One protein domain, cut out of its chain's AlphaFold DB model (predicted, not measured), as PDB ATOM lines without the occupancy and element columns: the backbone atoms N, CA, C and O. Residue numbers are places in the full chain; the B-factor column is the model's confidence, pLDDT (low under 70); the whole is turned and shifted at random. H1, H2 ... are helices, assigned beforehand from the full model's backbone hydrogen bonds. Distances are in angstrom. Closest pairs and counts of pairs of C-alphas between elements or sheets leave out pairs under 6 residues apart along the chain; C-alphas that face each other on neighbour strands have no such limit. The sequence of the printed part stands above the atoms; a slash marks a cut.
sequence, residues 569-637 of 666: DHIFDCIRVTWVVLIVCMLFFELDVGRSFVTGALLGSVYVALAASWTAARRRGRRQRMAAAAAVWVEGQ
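AT A GLANCE: This is residues 569 to 637 of the 666 residues of the protein "RING-CH-type domain-containing protein" of Scenedesmus sp. NREL 46B-D3 (UniProt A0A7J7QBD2). A short helix, H1, folds back through a tight turn onto the first part of a much longer helix, H2, in a lopsided helical hairpin whose far arm, residues 613 to 637 of H2, sticks out free. The printed part has 69 residues with two named helices, H1 then H2, and no named strand; the class is all helix. It is extended, with a radius of gyration of the C-alphas of 20.1 A, and spans 67 by 19 by 13 A.

HOW THE PARTS SIT: H1, residues 569 to 589, and H2, residues 593 to 637, form a helical hairpin. They touch, the closest C-alphas being those of Thr 578 and Gly 600, 4.2 A apart. H2 touches H1 with residues 593 to 608 alone. The two run opposite ways at a steep tilt of 41 degrees. In H1 and H2 every O i to N i+4 pair is within hydrogen-bond range.

IN THESE COORDINATES: H1 begins at C-alpha 569, (6.406, -4.175, -35.089), and measures 29.3 A from first to last C-alpha. H2 measures 65.1 A, from C-alpha 593 at (16.758, -25.172, -25.177) to C-alpha 637 at (1.706, 37.894, -31.233).

THE WHOLE: The two C-alphas farthest apart, those of Glu 590 and Gln 637, are 67.3 A apart. Without residues 613 to 637 the body spans 31 by 15 by 13 A. The printed part has no cut, and no printed residue is under 70 in pLDDT.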
ATOM      1  N   ASP A 569       4.970  -4.472 -34.961       87.25
ATOM      2  CA  ASP A 569       6.406  -4.175 -35.089       87.25
ATOM      3  C   ASP A 569       7.152  -4.554 -33.803       87.25
ATOM      4  O   ASP A 569       8.184  -5.226 -33.826       87.25
ATOM      5  N   HIS A 570       6.559  -4.204 -32.658       88.31
ATOM      6  CA  HIS A 570       7.047  -4.590 -31.335       88.31
ATOM      7  C   HIS A 570       7.047  -6.111 -31.112       88.31
ATOM      8  O   HIS A 570       7.942  -6.620 -30.438       88.31
ATOM      9  N   ILE A 571       6.097  -6.852 -31.693       92.06
ATOM     10  CA  ILE A 571       6.091  -8.322 -31.649       92.06
ATOM     11  C   ILE A 571       7.238  -8.887 -32.498       92.06
ATOM     12  O   ILE A 571       7.985  -9.738 -32.011       92.06
ATOM     13  N   PHE A 572       7.440  -8.396 -33.725       92.69
ATOM     14  CA  PHE A 572       8.537  -8.855 -34.583       92.69
ATOM     15  C   PHE A 572       9.918  -8.565 -33.983       92.69
ATOM     16  O   PHE A 572      10.787  -9.436 -34.022       92.69
ATOM     17  N   ASP A 573      10.121  -7.398 -33.370       92.12
ATOM     18  CA  ASP A 573      11.383  -7.078 -32.693       92.12
ATOM     19  C   ASP A 573      11.582  -7.880 -31.399       92.12
ATOM     20  O   ASP A 573      12.699  -8.331 -31.133       92.12
ATOM     21  N   CYS A 574      10.513  -8.161 -30.640       95.00
ATOM     22  CA  CYS A 574      10.574  -9.086 -29.505       95.00
ATOM     23  C   CYS A 574      11.043 -10.482 -29.951       95.00
ATOM     24  O   CYS A 574      11.950 -11.055 -29.343       95.00
ATOM     25  N   ILE A 575      10.477 -11.004 -31.048       95.88
ATOM     26  CA  ILE A 575      10.851 -12.302 -31.628       95.88
ATOM     27  C   ILE A 575      12.310 -12.281 -32.103       95.88
ATOM     28  O   ILE A 575      13.069 -13.179 -31.740       95.88
ATOM     29  N   ARG A 576      12.738 -11.250 -32.849       95.81
ATOM     30  CA  ARG A 576      14.129 -11.106 -33.327       95.81
ATOM     31  C   ARG A 576      15.136 -11.128 -32.177       95.81
ATOM     32  O   ARG A 576      16.087 -11.905 -32.222       95.81
ATOM     33  N   VAL A 577      14.920 -10.318 -31.137       95.62
ATOM     34  CA  VAL A 577      15.830 -10.264 -29.980       95.62
ATOM     35  C   VAL A 577      15.793 -11.573 -29.190       95.62
ATOM     36  O   VAL A 577      16.852 -12.083 -28.831       95.62
ATOM     37  N   THR A 578      14.613 -12.173 -29.003       96.75
ATOM     38  CA  THR A 578      14.465 -13.496 -28.366       96.75
ATOM     39  C   THR A 578      15.285 -14.566 -29.090       96.75
ATOM     40  O   THR A 578      16.006 -15.318 -28.438       96.75
ATOM     41  N   TRP A 579      15.231 -14.609 -30.426       97.69
ATOM     42  CA  TRP A 579      15.996 -15.560 -31.242       97.69
ATOM     43  C   TRP A 579      17.507 -15.317 -31.184       97.69
ATOM     44  O   TRP A 579      18.263 -16.268 -31.000       97.69
ATOM     45  N   VAL A 580      17.961 -14.064 -31.293       97.50
ATOM     46  CA  VAL A 580      19.396 -13.732 -31.196       97.50
ATOM     47  C   VAL A 580      19.952 -14.107 -29.819       97.50
ATOM     48  O   VAL A 580      21.012 -14.726 -29.737       97.50
ATOM     49  N   VAL A 581      19.226 -13.797 -28.740       96.38
ATOM     50  CA  VAL A 581      19.624 -14.174 -27.374       96.38
ATOM     51  C   VAL A 581      19.606 -15.693 -27.190       96.38
ATOM     52  O   VAL A 581      20.570 -16.228 -26.652       96.38
ATOM     53  N   LEU A 582      18.581 -16.402 -27.676       96.31
ATOM     54  CA  LEU A 582      18.518 -17.869 -27.633       96.31
ATOM     55  C   LEU A 582      19.741 -18.502 -28.310       96.31
ATOM     56  O   LEU A 582      20.387 -19.361 -27.713       96.31
ATOM     57  N   ILE A 583      20.100 -18.042 -29.513       97.00
ATOM     58  CA  ILE A 583      21.256 -18.555 -30.264       97.00
ATOM     59  C   ILE A 583      22.558 -18.299 -29.491       97.00
ATOM     60  O   ILE A 583      23.368 -19.211 -29.344       97.00
ATOM     61  N   VAL A 584      22.745 -17.099 -28.929       97.38
ATOM     62  CA  VAL A 584      23.927 -16.778 -28.108       97.38
ATOM     63  C   VAL A 584      23.980 -17.631 -26.831       97.38
ATOM     64  O   VAL A 584      25.034 -18.173 -26.503       97.38
ATOM     65  N   CYS A 585      22.856 -17.813 -26.135       96.50
ATOM     66  CA  CYS A 585      22.763 -18.656 -24.942       96.50
ATOM     67  C   CYS A 585      23.085 -20.132 -25.227       96.50
ATOM     68  O   CYS A 585      23.728 -20.782 -24.404       96.50
ATOM     69  N   MET A 586      22.677 -20.659 -26.384       96.12
ATOM     70  CA  MET A 586      22.971 -22.042 -26.771       96.12
ATOM     71  C   MET A 586      24.426 -22.223 -27.225       96.12
ATOM     72  O   MET A 586      25.056 -23.198 -26.833       96.12
ATOM     73  N   LEU A 587      24.979 -21.287 -28.009       96.81
ATOM     74  CA  LEU A 587      26.326 -21.416 -28.586       96.81
ATOM     75  C   LEU A 587      27.477 -21.081 -27.624       96.81
ATOM     76  O   LEU A 587      28.558 -21.637 -27.782       96.81
ATOM     77  N   PHE A 588      27.282 -20.166 -26.666       97.38
ATOM     78  CA  PHE A 588      28.365 -19.685 -25.787       97.38
ATOM     79  C   PHE A 588      28.262 -20.150 -24.329       97.38
ATOM     80  O   PHE A 588      29.234 -20.018 -23.589       97.38
ATOM     81  N   PHE A 589      27.102 -20.658 -23.901       94.75
ATOM     82  CA  PHE A 589      26.837 -21.013 -22.499       94.75
ATOM     83  C   PHE A 589      26.250 -22.426 -22.320       94.75
ATOM     84  O   PHE A 589      25.894 -22.780 -21.200       94.75
ATOM     85  N   GLU A 590      26.120 -23.203 -23.407       95.94
ATOM     86  CA  GLU A 590      25.578 -24.577 -23.434       95.94
ATOM     87  C   GLU A 590      24.237 -24.746 -22.682       95.94
ATOM     88  O   GLU A 590      23.930 -25.795 -22.117       95.94
ATOM     89  N   LEU A 591      23.409 -23.695 -22.671       93.56
ATOM     90  CA  LEU A 591      22.122 -23.686 -21.971       93.56
ATOM     91  C   LEU A 591      21.081 -24.563 -22.676       93.56
ATOM     92  O   LEU A 591      20.856 -24.419 -23.881       93.56
ATOM     93  N   ASP A 592      20.365 -25.383 -21.893       96.31
ATOM     94  CA  ASP A 592      19.198 -26.153 -22.345       96.31
ATOM     95  C   ASP A 592      18.239 -25.297 -23.179       96.31
ATOM     96  O   ASP A 592      17.919 -24.171 -22.791       96.31
ATOM     97  N   VAL A 593      17.675 -25.867 -24.250       95.81
ATOM     98  CA  VAL A 593      16.758 -25.172 -25.177       95.81
ATOM     99  C   VAL A 593      15.606 -24.457 -24.451       95.81
ATOM    100  O   VAL A 593      15.231 -23.342 -24.803       95.81
ATOM    101  N   GLY A 594      15.055 -25.072 -23.396       95.56
ATOM    102  CA  GLY A 594      14.002 -24.458 -22.581       95.56
ATOM    103  C   GLY A 594      14.490 -23.279 -21.730       95.56
ATOM    104  O   GLY A 594      13.770 -22.294 -21.575       95.56
ATOM    105  N   ARG A 595      15.723 -23.342 -21.209       95.69
ATOM    106  CA  ARG A 595      16.330 -22.261 -20.415       95.69
ATOM    107  C   ARG A 595      16.738 -21.093 -21.309       95.69
ATOM    108  O   ARG A 595      16.367 -19.960 -21.012       95.69
ATOM    109  N   SER A 596      17.418 -21.361 -22.426       95.62
ATOM    110  CA  SER A 596      17.814 -20.334 -23.399       95.62
ATOM    111  C   SER A 596      16.605 -19.612 -24.007       95.62
ATOM    112  O   SER A 596      16.647 -18.391 -24.154       95.62
ATOM    113  N   PHE A 597      15.497 -20.319 -24.266       97.00
ATOM    114  CA  PHE A 597      14.243 -19.704 -24.716       97.00
ATOM    115  C   PHE A 597      13.620 -18.769 -23.671       97.00
ATOM    116  O   PHE A 597      13.268 -17.638 -24.006       97.00
ATOM    117  N   VAL A 598      13.523 -19.187 -22.402       96.50
ATOM    118  CA  VAL A 598      12.984 -18.330 -21.329       96.50
ATOM    119  C   VAL A 598      13.872 -17.098 -21.108       96.50
ATOM    120  O   VAL A 598      13.356 -15.981 -21.031       96.50
ATOM    121  N   THR A 599      15.198 -17.261 -21.084       95.75
ATOM    122  CA  THR A 599      16.147 -16.136 -21.014       95.75
ATOM    123  C   THR A 599      16.005 -15.194 -22.217       95.75
ATOM    124  O   THR A 599      15.984 -13.974 -22.037       95.75
ATOM    125  N   GLY A 600      15.832 -15.741 -23.424       96.31
ATOM    126  CA  GLY A 600      15.565 -14.980 -24.644       96.31
ATOM    127  C   GLY A 600      14.283 -14.154 -24.565       96.31
ATOM    128  O   GLY A 600      14.322 -12.951 -24.810       96.31
ATOM    129  N   ALA A 601      13.168 -14.768 -24.166       96.19
ATOM    130  CA  ALA A 601      11.866 -14.105 -24.079       96.19
ATOM    131  C   ALA A 601      11.843 -12.980 -23.025       96.19
ATOM    132  O   ALA A 601      11.238 -11.924 -23.241       96.19
ATOM    133  N   LEU A 602      12.543 -13.166 -21.900       96.50
ATOM    134  CA  LEU A 602      12.703 -12.129 -20.877       96.50
ATOM    135  C   LEU A 602      13.537 -10.949 -21.390       96.50
ATOM    136  O   LEU A 602      13.126  -9.800 -21.245       96.50
ATOM    137  N   LEU A 603      14.676 -11.204 -22.036       96.19
ATOM    138  CA  LEU A 603      15.520 -10.127 -22.568       96.19
ATOM    139  C   LEU A 603      14.878  -9.423 -23.778       96.19
ATOM    140  O   LEU A 603      14.983  -8.201 -23.885       96.19
ATOM    141  N   GLY A 604      14.141 -10.142 -24.629       95.31
ATOM    142  CA  GLY A 604      13.353  -9.571 -25.726       95.31
ATOM    143  C   GLY A 604      12.211  -8.670 -25.245       95.31
ATOM    144  O   GLY A 604      12.070  -7.542 -25.720       95.31
ATOM    145  N   SER A 605      11.437  -9.115 -24.252       94.06
ATOM    146  CA  SER A 605      10.350  -8.307 -23.675       94.06
ATOM    147  C   SER A 605      10.866  -7.085 -22.901       94.06
ATOM    148  O   SER A 605      10.315  -5.993 -23.062       94.06
ATOM    149  N   VAL A 606      11.966  -7.213 -22.148       96.19
ATOM    150  CA  VAL A 606      12.644  -6.070 -21.503       96.19
ATOM    151  C   VAL A 606      13.187  -5.083 -22.542       96.19
ATOM    152  O   VAL A 606      12.996  -3.876 -22.382       96.19
ATOM    153  N   TYR A 607      13.796  -5.558 -23.634       95.62
ATOM    154  CA  TYR A 607      14.253  -4.699 -24.734       95.62
ATOM    155  C   TYR A 607      13.099  -3.892 -25.350       95.62
ATOM    156  O   TYR A 607      13.207  -2.673 -25.491       95.62
ATOM    157  N   VAL A 608      11.967  -4.538 -25.651       94.38
ATOM    158  CA  VAL A 608      10.790  -3.855 -26.218       94.38
ATOM    159  C   VAL A 608      10.173  -2.867 -25.224       94.38
ATOM    160  O   VAL A 608       9.835  -1.750 -25.616       94.38
ATOM    161  N   ALA A 609      10.101  -3.199 -23.931       92.62
ATOM    162  CA  ALA A 609       9.647  -2.265 -22.897       92.62
ATOM    163  C   ALA A 609      10.569  -1.033 -22.770       92.62
ATOM    164  O   ALA A 609      10.097   0.102 -22.634       92.62
ATOM    165  N   LEU A 610      11.889  -1.223 -22.879       94.69
ATOM    166  CA  LEU A 610      12.861  -0.128 -22.910       94.69
ATOM    167  C   LEU A 610      12.708   0.729 -24.179       94.69
ATOM    168  O   LEU A 610      12.637   1.953 -24.071       94.69
ATOM    169  N   ALA A 611      12.553   0.127 -25.359       90.62
ATOM    170  CA  ALA A 611      12.318   0.851 -26.612       90.62
ATOM    171  C   ALA A 611      10.994   1.649 -26.598       90.62
ATOM    172  O   ALA A 611      10.956   2.819 -27.006       90.62
ATOM    173  N   ALA A 612       9.917   1.066 -26.066       89.44
ATOM    174  CA  ALA A 612       8.629   1.734 -25.887       89.44
ATOM    175  C   ALA A 612       8.724   2.900 -24.883       89.44
ATOM    176  O   ALA A 612       8.265   4.010 -25.164       89.44
ATOM    177  N   SER A 613       9.386   2.707 -23.737       91.50
ATOM    178  CA  SER A 613       9.569   3.778 -22.745       91.50
ATOM    179  C   SER A 613      10.461   4.917 -23.262       91.50
ATOM    180  O   SER A 613      10.136   6.091 -23.050       91.50
ATOM    181  N   TRP A 614      11.518   4.603 -24.022       93.62
ATOM    182  CA  TRP A 614      12.393   5.575 -24.686       93.62
ATOM    183  C   TRP A 614      11.631   6.387 -25.740       93.62
ATOM    184  O   TRP A 614      11.713   7.621 -25.763       93.62
ATOM    185  N   THR A 615      10.867   5.732 -26.618       87.81
ATOM    186  CA  THR A 615      10.071   6.435 -27.640       87.81
ATOM    187  C   THR A 615       8.964   7.278 -27.004       87.81
ATOM    188  O   THR A 615       8.785   8.428 -27.407       87.81
ATOM    189  N   ALA A 616       8.305   6.801 -25.943       88.62
ATOM    190  CA  ALA A 616       7.358   7.591 -25.152       88.62
ATOM    191  C   ALA A 616       8.020   8.782 -24.424       88.62
ATOM    192  O   ALA A 616       7.423   9.857 -24.318       88.62
ATOM    193  N   ALA A 617       9.257   8.642 -23.938       89.38
ATOM    194  CA  ALA A 617      10.031   9.750 -23.373       89.38
ATOM    195  C   ALA A 617      10.396  10.793 -24.446       89.38
ATOM    196  O   ALA A 617      10.149  11.983 -24.245       89.38
ATOM    197  N   ARG A 618      10.876  10.365 -25.626       91.06
ATOM    198  CA  ARG A 618      11.135  11.264 -26.768       91.06
ATOM    199  C   ARG A 618       9.865  11.980 -27.242       91.06
ATOM    200  O   ARG A 618       9.918  13.189 -27.453       91.06
ATOM    201  N   ARG A 619       8.721  11.290 -27.340       86.38
ATOM    202  CA  ARG A 619       7.414  11.890 -27.690       86.38
ATOM    203  C   ARG A 619       6.969  12.936 -26.662       86.38
ATOM    204  O   ARG A 619       6.550  14.022 -27.053       86.38
ATOM    205  N   ARG A 620       7.122  12.663 -25.357       90.31
ATOM    206  CA  ARG A 620       6.868  13.650 -24.286       90.31
ATOM    207  C   ARG A 620       7.783  14.875 -24.412       90.31
ATOM    208  O   ARG A 620       7.279  15.993 -24.402       90.31
ATOM    209  N   GLY A 621       9.082  14.671 -24.642       91.12
ATOM    210  CA  GLY A 621      10.042  15.754 -24.878       91.12
ATOM    211  C   GLY A 621       9.742  16.586 -26.135       91.12
ATOM    212  O   GLY A 621       9.830  17.812 -26.082       91.12
ATOM    213  N   ARG A 622       9.322  15.957 -27.248       87.62
ATOM    214  CA  ARG A 622       8.835  16.672 -28.446       87.62
ATOM    215  C   ARG A 622       7.614  17.530 -28.108       87.62
ATOM    216  O   ARG A 622       7.646  18.733 -28.348       87.62
ATOM    217  N   ARG A 623       6.582  16.954 -27.478       87.81
ATOM    218  CA  ARG A 623       5.359  17.685 -27.081       87.81
ATOM    219  C   ARG A 623       5.651  18.864 -26.144       87.81
ATOM    220  O   ARG A 623       5.103  19.937 -26.355       87.81
ATOM    221  N   GLN A 624       6.550  18.702 -25.170       91.69
ATOM    222  CA  GLN A 624       6.976  19.791 -24.279       91.69
ATOM    223  C   GLN A 624       7.677  20.932 -25.035       91.69
ATOM    224  O   GLN A 624       7.367  22.095 -24.790       91.69
ATOM    225  N   ARG A 625       8.569  20.621 -25.988       91.38
ATOM    226  CA  ARG A 625       9.233  21.640 -26.825       91.38
ATOM    227  C   ARG A 625       8.247  22.382 -27.727       91.38
ATOM    228  O   ARG A 625       8.319  23.602 -27.802       91.38
ATOM    229  N   MET A 626       7.308  21.671 -28.356       87.75
ATOM    230  CA  MET A 626       6.274  22.293 -29.195       87.75
ATOM    231  C   MET A 626       5.333  23.181 -28.367       87.75
ATOM    232  O   MET A 626       5.019  24.287 -28.793       87.75
ATOM    233  N   ALA A 627       4.940  22.751 -27.162       89.44
ATOM    234  CA  ALA A 627       4.128  23.563 -26.253       89.44
ATOM    235  C   ALA A 627       4.865  24.827 -25.767       89.44
ATOM    236  O   ALA A 627       4.270  25.901 -25.725       89.44
ATOM    237  N   ALA A 628       6.161  24.722 -25.453       91.31
ATOM    238  CA  ALA A 628       6.983  25.876 -25.083       91.31
ATOM    239  C   ALA A 628       7.157  26.862 -26.254       91.31
ATOM    240  O   ALA A 628       6.992  28.065 -26.071       91.31
ATOM    241  N   ALA A 629       7.420  26.361 -27.466       91.06
ATOM    242  CA  ALA A 629       7.517  27.192 -28.667       91.06
ATOM    243  C   ALA A 629       6.186  27.888 -29.004       91.06
ATOM    244  O   ALA A 629       6.180  29.070 -29.337       91.06
ATOM    245  N   ALA A 630       5.054  27.189 -28.856       90.88
ATOM    246  CA  ALA A 630       3.726  27.767 -29.046       90.88
ATOM    247  C   ALA A 630       3.418  28.873 -28.021       90.88
ATOM    248  O   ALA A 630       2.876  29.909 -28.398       90.88
ATOM    249  N   ALA A 631       3.806  28.700 -26.751       91.31
ATOM    250  CA  ALA A 631       3.642  29.735 -25.727       91.31
ATOM    251  C   ALA A 631       4.426  31.018 -26.072       91.31
ATOM    252  O   ALA A 631       3.850  32.104 -26.064       91.31
ATOM    253  N   VAL A 632       5.700  30.881 -26.465       92.94
ATOM    254  CA  VAL A 632       6.543  32.012 -26.906       92.94
ATOM    255  C   VAL A 632       5.969  32.694 -28.156       92.94
ATOM    256  O   VAL A 632       5.992  33.919 -28.260       92.94
ATOM    257  N   TRP A 633       5.411  31.928 -29.098       91.62
ATOM    258  CA  TRP A 633       4.787  32.478 -30.305       91.62
ATOM    259  C   TRP A 633       3.513  33.285 -30.000       91.62
ATOM    260  O   TRP A 633       3.334  34.369 -30.555       91.62
ATOM    261  N   VAL A 634       2.663  32.806 -29.082       91.12
ATOM    262  CA  VAL A 634       1.467  33.540 -28.624       91.12
ATOM    263  C   VAL A 634       1.853  34.838 -27.905       91.12
ATOM    264  O   VAL A 634       1.238  35.876 -28.153       91.12
ATOM    265  N   GLU A 635       2.893  34.818 -27.069       90.50
ATOM    266  CA  GLU A 635       3.399  36.031 -26.412       90.50
ATOM    267  C   GLU A 635       3.953  37.045 -27.431       90.50
ATOM    268  O   GLU A 635       3.629  38.233 -27.361       90.50
ATOM    269  N   GLY A 636       4.688  36.577 -28.446       89.12
ATOM    270  CA  GLY A 636       5.146  37.412 -29.561       89.12
ATOM    271  C   GLY A 636       3.999  38.048 -30.361       89.12
ATOM    272  O   GLY A 636       4.074  39.230 -30.705       89.12
ATOM    273  N   GLN A 637       2.903  37.317 -30.607       86.69
ATOM    274  CA  GLN A 637       1.706  37.894 -31.233       86.69
ATOM    275  C   GLN A 637       1.029  38.951 -30.349       86.69
ATOM    276  O   GLN A 637       0.612  39.990 -30.863       86.69
TER     277      GLN A 637